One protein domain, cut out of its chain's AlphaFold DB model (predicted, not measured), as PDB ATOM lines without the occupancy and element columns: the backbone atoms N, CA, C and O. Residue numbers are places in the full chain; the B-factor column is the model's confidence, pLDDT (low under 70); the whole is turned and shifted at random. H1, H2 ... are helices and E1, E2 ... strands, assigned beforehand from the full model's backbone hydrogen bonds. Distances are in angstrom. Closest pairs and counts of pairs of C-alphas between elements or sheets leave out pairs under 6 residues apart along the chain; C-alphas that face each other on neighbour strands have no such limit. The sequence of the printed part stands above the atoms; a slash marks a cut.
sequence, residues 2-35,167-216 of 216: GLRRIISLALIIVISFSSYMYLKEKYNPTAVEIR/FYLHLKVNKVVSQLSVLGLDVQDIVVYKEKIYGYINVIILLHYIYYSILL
ATOM      1  N   GLY A   2      50.730  52.687   2.110       83.44
ATOM      2  CA  GLY A   2      50.894  54.120   1.811       83.44
ATOM      3  C   GLY A   2      50.020  54.565   0.629       83.44
ATOM      4  O   GLY A   2      49.949  53.845  -0.367       83.44
ATOM      5  N   LEU A   3      49.407  55.754   0.715       85.56
ATOM      6  CA  LEU A   3      48.487  56.329  -0.286       85.56
ATOM      7  C   LEU A   3      48.996  56.198  -1.737       85.56
ATOM      8  O   LEU A   3      48.244  55.846  -2.641       85.56
ATOM      9  N   ARG A   4      50.305  56.379  -1.953       87.62
ATOM     10  CA  ARG A   4      50.956  56.233  -3.269       87.62
ATOM     11  C   ARG A   4      50.786  54.844  -3.896       87.62
ATOM     12  O   ARG A   4      50.601  54.739  -5.106       87.62
ATOM     13  N   ARG A   5      50.842  53.773  -3.094       84.62
ATOM     14  CA  ARG A   5      50.696  52.392  -3.588       84.62
ATOM     15  C   ARG A   5      49.254  52.102  -4.004       84.62
ATOM     16  O   ARG A   5      49.048  51.474  -5.035       84.62
ATOM     17  N   ILE A   6      48.283  52.612  -3.246       86.19
ATOM     18  CA  ILE A   6      46.854  52.494  -3.569       86.19
ATOM     19  C   ILE A   6      46.555  53.199  -4.897       86.19
ATOM     20  O   ILE A   6      45.968  52.596  -5.790       86.19
ATOM     21  N   ILE A   7      47.036  54.437  -5.060       89.88
ATOM     22  CA  ILE A   7      46.874  55.202  -6.306       89.88
ATOM     23  C   ILE A   7      47.497  54.458  -7.494       89.88
ATOM     24  O   ILE A   7      46.888  54.373  -8.556       89.88
ATOM     25  N   SER A   8      48.685  53.877  -7.311       90.00
ATOM     26  CA  SER A   8      49.366  53.129  -8.375       90.00
ATOM     27  C   SER A   8      48.578  51.884  -8.797       90.00
ATOM     28  O   SER A   8      48.402  51.654  -9.990       90.00
ATOM     29  N   LEU A   9      48.053  51.108  -7.842       89.06
ATOM     30  CA  LEU A   9      47.214  49.941  -8.142       89.06
ATOM     31  C   LEU A   9      45.928  50.337  -8.870       89.06
ATOM     32  O   LEU A   9      45.582  49.718  -9.875       89.06
ATOM     33  N   ALA A  10      45.255  51.391  -8.402       89.38
ATOM     34  CA  ALA A  10      44.055  51.908  -9.049       89.38
ATOM     35  C   ALA A  10      44.336  52.334 -10.499       89.38
ATOM     36  O   ALA A  10      43.578  51.977 -11.400       89.38
ATOM     37  N   LEU A  11      45.456  53.021 -10.748       94.38
ATOM     38  CA  LEU A  11      45.852  53.429 -12.095       94.38
ATOM     39  C   LEU A  11      46.087  52.222 -13.016       94.38
ATOM     40  O   LEU A  11      45.613  52.222 -14.151       94.38
ATOM     41  N   ILE A  12      46.770  51.177 -12.535       93.81
ATOM     42  CA  ILE A  12      47.008  49.961 -13.330       93.81
ATOM     43  C   ILE A  12      45.684  49.260 -13.661       93.81
ATOM     44  O   ILE A  12      45.505  48.814 -14.796       93.81
ATOM     45  N   ILE A  13      44.745  49.191 -12.712       93.12
ATOM     46  CA  ILE A  13      43.410  48.619 -12.945       93.12
ATOM     47  C   ILE A  13      42.672  49.407 -14.031       93.12
ATOM     48  O   ILE A  13      42.166  48.801 -14.974       93.12
ATOM     49  N   VAL A  14      42.660  50.741 -13.944       95.31
ATOM     50  CA  VAL A  14      42.012  51.607 -14.942       95.31
ATOM     51  C   VAL A  14      42.637  51.413 -16.324       95.31
ATOM     52  O   VAL A  14      41.912  51.149 -17.279       95.31
ATOM     53  N   ILE A  15      43.969  51.450 -16.438       96.25
ATOM     54  CA  ILE A  15      44.673  51.249 -17.717       96.25
ATOM     55  C   ILE A  15      44.380  49.859 -18.295       96.25
ATOM     56  O   ILE A  15      44.131  49.727 -19.494       96.25
ATOM     57  N   SER A  16      44.378  48.823 -17.457       95.00
ATOM     58  CA  SER A  16      44.094  47.451 -17.890       95.00
ATOM     59  C   SER A  16      42.653  47.312 -18.375       95.00
ATOM     60  O   SER A  16      42.411  46.705 -19.416       95.00
ATOM     61  N   PHE A  17      41.698  47.927 -17.673       95.81
ATOM     62  CA  PHE A  17      40.287  47.909 -18.051       95.81
ATOM     63  C   PHE A  17      40.040  48.675 -19.354       95.81
ATOM     64  O   PHE A  17      39.382  48.152 -20.255       95.81
ATOM     65  N   SER A  18      40.626  49.865 -19.506       96.25
ATOM     66  CA  SER A  18      40.574  50.626 -20.759       96.25
ATOM     67  C   SER A  18      41.191  49.846 -21.921       96.25
ATOM     68  O   SER A  18      40.620  49.818 -23.008       96.25
ATOM     69  N   SER A  19      42.318  49.165 -21.691       95.69
ATOM     70  CA  SER A  19      42.986  48.343 -22.712       95.69
ATOM     71  C   SER A  19      42.144  47.129 -23.116       95.69
ATOM     72  O   SER A  19      42.037  46.820 -24.303       95.69
ATOM     73  N   TYR A  20      41.503  46.470 -22.145       96.00
ATOM     74  CA  TYR A  20      40.541  45.393 -22.384       96.00
ATOM     75  C   TYR A  20      39.364  45.867 -23.245       96.00
ATOM     76  O   TYR A  20      39.072  45.242 -24.265       96.00
ATOM     77  N   MET A  21      38.716  46.972 -22.855       95.81
ATOM     78  CA  MET A  21      37.570  47.529 -23.582       95.81
ATOM     79  C   MET A  21      37.960  47.902 -25.009       95.81
ATOM     80  O   MET A  21      37.314  47.456 -25.954       95.81
ATOM     81  N   TYR A  22      39.078  48.616 -25.168       95.75
ATOM     82  CA  TYR A  22      39.600  48.993 -26.477       95.75
ATOM     83  C   TYR A  22      39.816  47.780 -27.385       95.75
ATOM     84  O   TYR A  22      39.333  47.767 -28.512       95.75
ATOM     85  N   LEU A  23      40.521  46.745 -26.915       95.25
ATOM     86  CA  LEU A  23      40.794  45.573 -27.748       95.25
ATOM     87  C   LEU A  23      39.524  44.803 -28.101       95.25
ATOM     88  O   LEU A  23      39.393  44.353 -29.235       95.25
ATOM     89  N   LYS A  24      38.600  44.659 -27.147       94.19
ATOM     90  CA  LYS A  24      37.335  43.948 -27.348       94.19
ATOM     91  C   LYS A  24      36.425  44.647 -28.358       94.19
ATOM     92  O   LYS A  24      35.733  43.966 -29.106       94.19
ATOM     93  N   GLU A  25      36.402  45.977 -28.355       94.25
ATOM     94  CA  GLU A  25      35.620  46.762 -29.315       94.25
ATOM     95  C   GLU A  25      36.313  46.842 -30.676       94.25
ATOM     96  O   GLU A  25      35.660  46.759 -31.712       94.25
ATOM     97  N   LYS A  26      37.644  46.980 -30.688       95.62
ATOM     98  CA  LYS A  26      38.406  47.232 -31.913       95.62
ATOM     99  C   LYS A  26      38.706  45.979 -32.731       95.62
ATOM    100  O   LYS A  26      38.885  46.085 -33.943       95.62
ATOM    101  N   TYR A  27      38.812  44.817 -32.098       95.75
ATOM    102  CA  TYR A  27      39.238  43.576 -32.742       95.75
ATOM    103  C   TYR A  27      38.228  42.466 -32.495       95.75
ATOM    104  O   TYR A  27      37.675  42.340 -31.405       95.75
ATOM    105  N   ASN A  28      38.061  41.588 -33.481       93.81
ATOM    106  CA  ASN A  28      37.387  40.320 -33.265       93.81
ATOM    107  C   ASN A  28      38.176  39.520 -32.203       93.81
ATOM    108  O   ASN A  28      39.350  39.211 -32.431       93.81
ATOM    109  N   PRO A  29      37.571  39.154 -31.056       91.69
ATOM    110  CA  PRO A  29      38.301  38.501 -29.975       91.69
ATOM    111  C   PRO A  29      38.929  37.167 -30.370       91.69
ATOM    112  O   PRO A  29      39.872  36.738 -29.718       91.69
ATOM    113  N   THR A  30      38.437  36.495 -31.411       92.25
ATOM    114  CA  THR A  30      38.998  35.219 -31.870       92.25
ATOM    115  C   THR A  30      39.883  35.357 -33.109       92.25
ATOM    116  O   THR A  30      40.256  34.357 -33.732       92.25
ATOM    117  N   ALA A  31      40.252  36.590 -33.454       95.81
ATOM    118  CA  ALA A  31      41.257  36.855 -34.461       95.81
ATOM    119  C   ALA A  31      42.663  36.483 -33.975       95.81
ATOM    120  O   ALA A  31      43.020  36.615 -32.799       95.81
ATOM    121  N   VAL A  32      43.479  36.080 -34.940       97.38
ATOM    122  CA  VAL A  32      44.922  35.908 -34.819       97.38
ATOM    123  C   VAL A  32      45.577  36.815 -35.855       97.38
ATOM    124  O   VAL A  32      45.122  36.869 -36.995       97.38
ATOM    125  N   GLU A  33      46.635  37.523 -35.471       98.00
ATOM    126  CA  GLU A  33      47.515  38.280 -36.366       98.00
ATOM    127  C   GLU A  33      48.913  37.662 -36.318       98.00
ATOM    128  O   GLU A  33      49.481  37.493 -35.245       98.00
ATOM    129  N   ILE A  34      49.469  37.322 -37.478       98.31
ATOM    130  CA  ILE A  34      50.817  36.772 -37.615       98.31
ATOM    131  C   ILE A  34      51.623  37.730 -38.478       98.31
ATOM    132  O   ILE A  34      51.269  37.976 -39.633       98.31
ATOM    133  N   ARG A  35      52.713  38.263 -37.930       98.19
ATOM    134  CA  ARG A  35      53.692  39.067 -38.663       98.19
ATOM    135  C   ARG A  35      54.779  38.169 -39.224       98.19
ATOM    136  O   ARG A  35      55.298  37.311 -38.512       98.19
ATOM    137  N   PHE A 167      43.447  25.552 -26.354       89.75
ATOM    138  CA  PHE A 167      44.308  24.470 -26.822       89.75
ATOM    139  C   PHE A 167      44.167  24.221 -28.335       89.75
ATOM    140  O   PHE A 167      45.160  24.245 -29.062       89.75
ATOM    141  N   TYR A 168      42.937  24.064 -28.837       90.25
ATOM    142  CA  TYR A 168      42.696  23.878 -30.273       90.25
ATOM    143  C   TYR A 168      43.071  25.115 -31.093       90.25
ATOM    144  O   TYR A 168      43.621  24.977 -32.188       90.25
ATOM    145  N   LEU A 169      42.847  26.312 -30.541       91.56
ATOM    146  CA  LEU A 169      43.303  27.558 -31.150       91.56
ATOM    147  C   LEU A 169      44.826  27.557 -31.342       91.56
ATOM    148  O   LEU A 169      45.289  27.792 -32.456       91.56
ATOM    149  N   HIS A 170      45.600  27.229 -30.305       93.00
ATOM    150  CA  HIS A 170      47.061  27.146 -30.385       93.00
ATOM    151  C   HIS A 170      47.534  26.087 -31.379       93.00
ATOM    152  O   HIS A 170      48.436  26.353 -32.174       93.00
ATOM    153  N   LEU A 171      46.907  24.907 -31.401       94.00
ATOM    154  CA  LEU A 171      47.216  23.887 -32.406       94.00
ATOM    155  C   LEU A 171      46.996  24.416 -33.827       94.00
ATOM    156  O   LEU A 171      47.816  24.169 -34.713       94.00
ATOM    157  N   LYS A 172      45.909  25.159 -34.057       94.88
ATOM    158  CA  LYS A 172      45.623  25.765 -35.360       94.88
ATOM    159  C   LYS A 172      46.630  26.864 -35.708       94.88
ATOM    160  O   LYS A 172      47.124  26.866 -36.831       94.88
ATOM    161  N   VAL A 173      46.985  27.734 -34.760       96.50
ATOM    162  CA  VAL A 173      48.049  28.745 -34.919       96.50
ATOM    163  C   VAL A 173      49.365  28.087 -35.323       96.50
ATOM    164  O   VAL A 173      49.944  28.466 -36.337       96.50
ATOM    165  N   ASN A 174      49.792  27.042 -34.614       96.94
ATOM    166  CA  ASN A 174      51.033  26.326 -34.916       96.94
ATOM    167  C   ASN A 174      51.004  25.683 -36.306       96.94
ATOM    168  O   ASN A 174      52.011  25.703 -37.013       96.94
ATOM    169  N   LYS A 175      49.849  25.157 -36.738       97.00
ATOM    170  CA  LYS A 175      49.679  24.654 -38.108       97.00
ATOM    171  C   LYS A 175      49.835  25.771 -39.137       97.00
ATOM    172  O   LYS A 175      50.550  25.569 -40.109       97.00
ATOM    173  N   VAL A 176      49.222  26.942 -38.932       97.19
ATOM    174  CA  VAL A 176      49.390  28.088 -39.846       97.19
ATOM    175  C   VAL A 176      50.857  28.517 -39.902       97.19
ATOM    176  O   VAL A 176      51.408  28.618 -40.992       97.19
ATOM    177  N   VAL A 177      51.504  28.696 -38.748       97.94
ATOM    178  CA  VAL A 177      52.925  29.066 -38.647       97.94
ATOM    179  C   VAL A 177      53.806  28.063 -39.385       97.94
ATOM    180  O   VAL A 177      54.607  28.463 -40.221       97.94
ATOM    181  N   SER A 178      53.602  26.763 -39.158       97.56
ATOM    182  CA  SER A 178      54.343  25.703 -39.846       97.56
ATOM    183  C   SER A 178      54.193  25.790 -41.366       97.56
ATOM    184  O   SER A 178      55.182  25.662 -42.079       97.56
ATOM    185  N   GLN A 179      52.987  26.059 -41.873       97.56
ATOM    186  CA  GLN A 179      52.768  26.214 -43.312       97.56
ATOM    187  C   GLN A 179      53.437  27.469 -43.876       97.56
ATOM    188  O   GLN A 179      54.002  27.407 -44.963       97.56
ATOM    189  N   LEU A 180      53.425  28.586 -43.144       97.31
ATOM    190  CA  LEU A 180      54.155  29.792 -43.544       97.31
ATOM    191  C   LEU A 180      55.667  29.523 -43.593       97.31
ATOM    192  O   LEU A 180      56.322  29.885 -44.567       97.31
ATOM    193  N   SER A 181      56.211  28.808 -42.608       96.62
ATOM    194  CA  SER A 181      57.625  28.417 -42.589       96.62
ATOM    195  C   SER A 181      58.006  27.473 -43.731       96.62
ATOM    196  O   SER A 181      59.082  27.622 -44.302       96.62
ATOM    197  N   VAL A 182      57.127  26.540 -44.121       96.75
ATOM    198  CA  VAL A 182      57.331  25.670 -45.299       96.75
ATOM    199  C   VAL A 182      57.416  26.481 -46.598       96.75
ATOM    200  O   VAL A 182      58.144  26.095 -47.509       96.75
ATOM    201  N   LEU A 183      56.731  27.624 -46.673       96.25
ATOM    202  CA  LEU A 183      56.840  28.577 -47.786       96.25
ATOM    203  C   LEU A 183      58.099  29.461 -47.709       96.25
ATOM    204  O   LEU A 183      58.276  30.345 -48.541       96.25
ATOM    205  N   GLY A 184      58.971  29.252 -46.718       96.25
ATOM    206  CA  GLY A 184      60.164  30.069 -46.499       96.25
ATOM    207  C   GLY A 184      59.880  31.420 -45.840       96.25
ATOM    208  O   GLY A 184      60.745  32.295 -45.862       96.25
ATOM    209  N   LEU A 185      58.690  31.615 -45.261       97.25
ATOM    210  CA  LEU A 185      58.341  32.848 -44.557       97.25
ATOM    211  C   LEU A 185      58.831  32.794 -43.110       97.25
ATOM    212  O   LEU A 185      58.542  31.859 -42.359       97.25
ATOM    213  N   ASP A 186      59.537  33.844 -42.713       97.06
ATOM    214  CA  ASP A 186      60.083  33.992 -41.369       97.06
ATOM    215  C   ASP A 186      59.048  34.683 -40.470       97.06
ATOM    216  O   ASP A 186      58.769  35.876 -40.620       97.06
ATOM    217  N   VAL A 187      58.433  33.921 -39.563       97.44
ATOM    218  CA  VAL A 187      57.407  34.412 -38.634       97.44
ATOM    219  C   VAL A 187      58.068  35.163 -37.481       97.44
ATOM    220  O   VAL A 187      58.827  34.598 -36.703       97.44
ATOM    221  N   GLN A 188      57.741  36.447 -37.356       97.31
ATOM    222  CA  GLN A 188      58.376  37.367 -36.409       97.31
ATOM    223  C   GLN A 188      57.578  37.539 -35.118       97.31
ATOM    224  O   GLN A 188      58.157  37.738 -34.057       97.31
ATOM    225  N   ASP A 189      56.250  37.558 -35.226       97.56
ATOM    226  CA  ASP A 189      55.363  37.851 -34.103       97.56
ATOM    227  C   ASP A 189      53.980  37.240 -34.332       97.56
ATOM    228  O   ASP A 189      53.522  37.118 -35.473       97.56
ATOM    229  N   ILE A 190      53.318  36.869 -33.240       97.94
ATOM    230  CA  ILE A 190      51.987  36.267 -33.240       97.94
ATOM    231  C   ILE A 190      51.166  36.926 -32.137       97.94
ATOM    232  O   ILE A 190      51.512  36.882 -30.956       97.94
ATOM    233  N   VAL A 191      50.024  37.488 -32.515       97.06
ATOM    234  CA  VAL A 191      49.055  38.077 -31.596       97.06
ATOM    235  C   VAL A 191      47.768  37.276 -31.661       97.06
ATOM    236  O   VAL A 191      47.043  37.313 -32.652       97.06
ATOM    237  N   VAL A 192      47.451  36.588 -30.568       96.62
ATOM    238  CA  VAL A 192      46.137  35.985 -30.347       96.62
ATOM    239  C   VAL A 192      45.306  36.966 -29.523       96.62
ATOM    240  O   VAL A 192      45.546  37.152 -28.327       96.62
ATOM    241  N   TYR A 193      44.334  37.635 -30.150       95.00
ATOM    242  CA  TYR A 193      43.591  38.719 -29.490       95.00
ATOM    243  C   TYR A 193      42.821  38.230 -28.259       95.00
ATOM    244  O   TYR A 193      42.771  38.936 -27.253       95.00
ATOM    245  N   LYS A 194      42.329  36.988 -28.288       93.62
ATOM    246  CA  LYS A 194      41.663  36.331 -27.157       93.62
ATOM    247  C   LYS A 194      42.535  36.336 -25.903       93.62
ATOM    248  O   LYS A 194      42.070  36.696 -24.826       93.62
ATOM    249  N   GLU A 195      43.807  35.979 -26.054       94.12
ATOM    250  CA  GLU A 195      44.772  35.939 -24.953       94.12
ATOM    251  C   GLU A 195      45.103  37.335 -24.445       94.12
ATOM    252  O   GLU A 195      45.156  37.542 -23.238       94.12
ATOM    253  N   LYS A 196      45.281  38.313 -25.341       94.25
ATOM    254  CA  LYS A 196      45.541  39.700 -24.932       94.25
ATOM    255  C   LYS A 196      44.362  40.276 -24.146       94.25
ATOM    256  O   LYS A 196      44.566  40.849 -23.080       94.25
ATOM    257  N   ILE A 197      43.139  40.070 -24.632       93.69
ATOM    258  CA  ILE A 197      41.900  40.532 -23.993       93.69
ATOM    259  C   ILE A 197      41.742  39.899 -22.603       93.69
ATOM    260  O   ILE A 197      41.588  40.622 -21.617       93.69
ATOM    261  N   TYR A 198      41.828  38.570 -22.489       92.44
ATOM    262  CA  TYR A 198      41.692  37.902 -21.187       92.44
ATOM    263  C   TYR A 198      42.896  38.115 -20.267       92.44
ATOM    264  O   TYR A 198      42.732  38.122 -19.051       92.44
ATOM    265  N   GLY A 199      44.081  38.368 -20.821       93.75
ATOM    266  CA  GLY A 199      45.264  38.749 -20.059       93.75
ATOM    267  C   GLY A 199      45.027  40.010 -19.230       93.75
ATOM    268  O   GLY A 199      45.309  40.007 -18.034       93.75
ATOM    269  N   TYR A 200      44.420  41.050 -19.814       94.50
ATOM    270  CA  TYR A 200      44.063  42.263 -19.066       94.50
ATOM    271  C   TYR A 200      43.040  41.995 -17.957       94.50
ATOM    272  O   TYR A 200      43.175  42.541 -16.863       94.50
ATOM    273  N   ILE A 201      42.057  41.121 -18.195       93.00
ATOM    274  CA  ILE A 201      41.095  40.716 -17.157       93.00
ATOM    275  C   ILE A 201      41.796  39.985 -16.008       93.00
ATOM    276  O   ILE A 201      41.562  40.309 -14.846       93.00
ATOM    277  N   ASN A 202      42.701  39.054 -16.312       93.12
ATOM    278  CA  ASN A 202      43.452  38.322 -15.295       93.12
ATOM    279  C   ASN A 202      44.341  39.251 -14.460       93.12
ATOM    280  O   ASN A 202      44.419  39.088 -13.242       93.12
ATOM    281  N   VAL A 203      44.959  40.262 -15.083       92.75
ATOM    282  CA  VAL A 203      45.706  41.305 -14.365       92.75
ATOM    283  C   VAL A 203      44.788  42.063 -13.405       92.75
ATOM    284  O   VAL A 203      45.140  42.223 -12.239       92.75
ATOM    285  N   ILE A 204      43.596  42.480 -13.844       92.00
ATOM    286  CA  ILE A 204      42.629  43.174 -12.978       92.00
ATOM    287  C   ILE A 204      42.236  42.298 -11.782       92.00
ATOM    288  O   ILE A 204      42.272  42.776 -10.650       92.00
ATOM    289  N   ILE A 205      41.914  41.019 -12.010       91.12
ATOM    290  CA  ILE A 205      41.534  40.072 -10.949       91.12
ATOM    291  C   ILE A 205      42.673  39.900  -9.937       91.12
ATOM    292  O   ILE A 205      42.448  39.988  -8.730       91.12
ATOM    293  N   LEU A 206      43.902  39.699 -10.414       91.81
ATOM    294  CA  LEU A 206      45.071  39.509  -9.557       91.81
ATOM    295  C   LEU A 206      45.371  40.759  -8.723       91.81
ATOM    296  O   LEU A 206      45.620  40.657  -7.523       91.81
ATOM    297  N   LEU A 207      45.291  41.949  -9.321       89.88
ATOM    298  CA  LEU A 207      45.484  43.209  -8.597       89.88
ATOM    299  C   LEU A 207      44.374  43.460  -7.577       89.88
ATOM    300  O   LEU A 207      44.650  43.981  -6.498       89.88
ATOM    301  N   HIS A 208      43.142  43.057  -7.886       86.12
ATOM    302  CA  HIS A 208      42.033  43.112  -6.942       86.12
ATOM    303  C   HIS A 208      42.295  42.201  -5.736       86.12
ATOM    304  O   HIS A 208      42.193  42.646  -4.598       86.12
ATOM    305  N   TYR A 209      42.733  40.960  -5.966       88.31
ATOM    306  CA  TYR A 209      43.099  40.031  -4.892       88.31
ATOM    307  C   TYR A 209      44.249  40.561  -4.013       88.31
ATOM    308  O   TYR A 209      44.178  40.510  -2.782       88.31
ATOM    309  N   ILE A 210      45.288  41.136  -4.626       85.81
ATOM    310  CA  ILE A 210      46.400  41.778  -3.900       85.81
ATOM    311  C   ILE A 210      45.899  42.961  -3.064       85.81
ATOM    312  O   ILE A 210      46.314  43.132  -1.923       85.81
ATOM    313  N   TYR A 211      44.989  43.771  -3.603       84.00
ATOM    314  CA  TYR A 211      44.405  44.887  -2.865       84.00
ATOM    315  C   TYR A 211      43.656  44.412  -1.610       84.00
ATOM    316  O   TYR A 211      43.896  44.943  -0.527       84.00
ATOM    317  N   TYR A 212      42.817  43.377  -1.730       82.00
ATOM    318  CA  TYR A 212      42.069  42.816  -0.598       82.00
ATOM    319  C   TYR A 212      42.963  42.165   0.460       82.00
ATOM    320  O   TYR A 212      42.747  42.374   1.649       82.00
ATOM    321  N   SER A 213      43.982  41.412   0.046       80.12
ATOM    322  CA  SER A 213      44.899  40.726   0.974       80.12
ATOM    323  C   SER A 213      45.816  41.662   1.770       80.12
ATOM    324  O   SER A 213      46.376  41.236   2.769       80.12
ATOM    325  N   ILE A 214      45.976  42.923   1.350       73.06
ATOM    326  CA  ILE A 214      46.765  43.939   2.072       73.06
ATOM    327  C   ILE A 214      45.884  44.802   3.002       73.06
ATOM    328  O   ILE A 214      46.401  45.534   3.849       73.06
ATOM    329  N   LEU A 215      44.563  44.776   2.806       63.06
ATOM    330  CA  LEU A 215      43.585  45.530   3.599       63.06
ATOM    331  C   LEU A 215      43.051  44.760   4.817       63.06
ATOM    332  O   LEU A 215      42.530  45.403   5.727       63.06
ATOM    333  N   LEU A 216      43.182  43.430   4.817       55.03
ATOM    334  CA  LEU A 216      42.971  42.537   5.966       55.03
ATOM    335  C   LEU A 216      44.264  42.398   6.780       55.03
ATOM    336  O   LEU A 216      44.150  42.310   8.020       55.03
TER     337      LEU A 216
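This is residues 2 to 35 and 167 to 216 of the 216 residues of a protein of Caloranaerobacter azorensis (UniProt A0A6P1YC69). Two long helices, H1 and H3, run side by side in opposite directions and make most of the length of a rod; at one end of the pair is a small head, the two-stranded sheet of E1 and E2 with helix H2 packed on it. The printed part has 84 residues, in the order H1, E1, H2, E2, H3, with E1 and E2 antiparallel, and is mostly helix. It is only just loose, close to extended, with a radius of gyration of the C-alphas of 17.6 A and spans of 56 by 24 by 21 A.

H1, residues 3 to 26, and H3, residues 193 to 215, touch, the closest C-alphas being those of Tyr 20 and Ile 197, 5.3 A apart. They run opposite ways at a shallow tilt of 21 degrees. E1, residues 31 to 35, and E2, residues 186 to 192, are antiparallel neighbours at 156 degrees, with N 33 and O 191 at 2.9 A and N 191 and O 33 at 2.8 A, within hydrogen-bond range. H2, residues 167 to 182, comes closest to E2 at the C-alphas of Val 177 and Val 187, 7.0 A apart. H2 is apart from H1 and from H3. In H1, H2 and H3 every O i to N i+4 pair is within hydrogen-bond range.

H1 begins at C-alpha 3 (48.487, 56.329, -0.286) and is 34.4 A long. E1 is 13.3 A long, H2 22.6 A and E2 17.9 A. H3, 33.8 A long, begins at C-alpha 193 (43.591, 38.719, -29.490) and ends at C-alpha 215 (43.585, 45.530, 3.599).

The two C-alphas farthest apart, those of Leu 183 and Leu 216, are 57.2 A apart. Residues 36 to 166 are not printed, and C-alphas 35 and 167 are 21.0 A apart across this cut. The links H1 to E1, H2 to E2 and E2 to H3 are tight. The mean pLDDT of the printed part is 92.4; residues 215 to 216 are under 70.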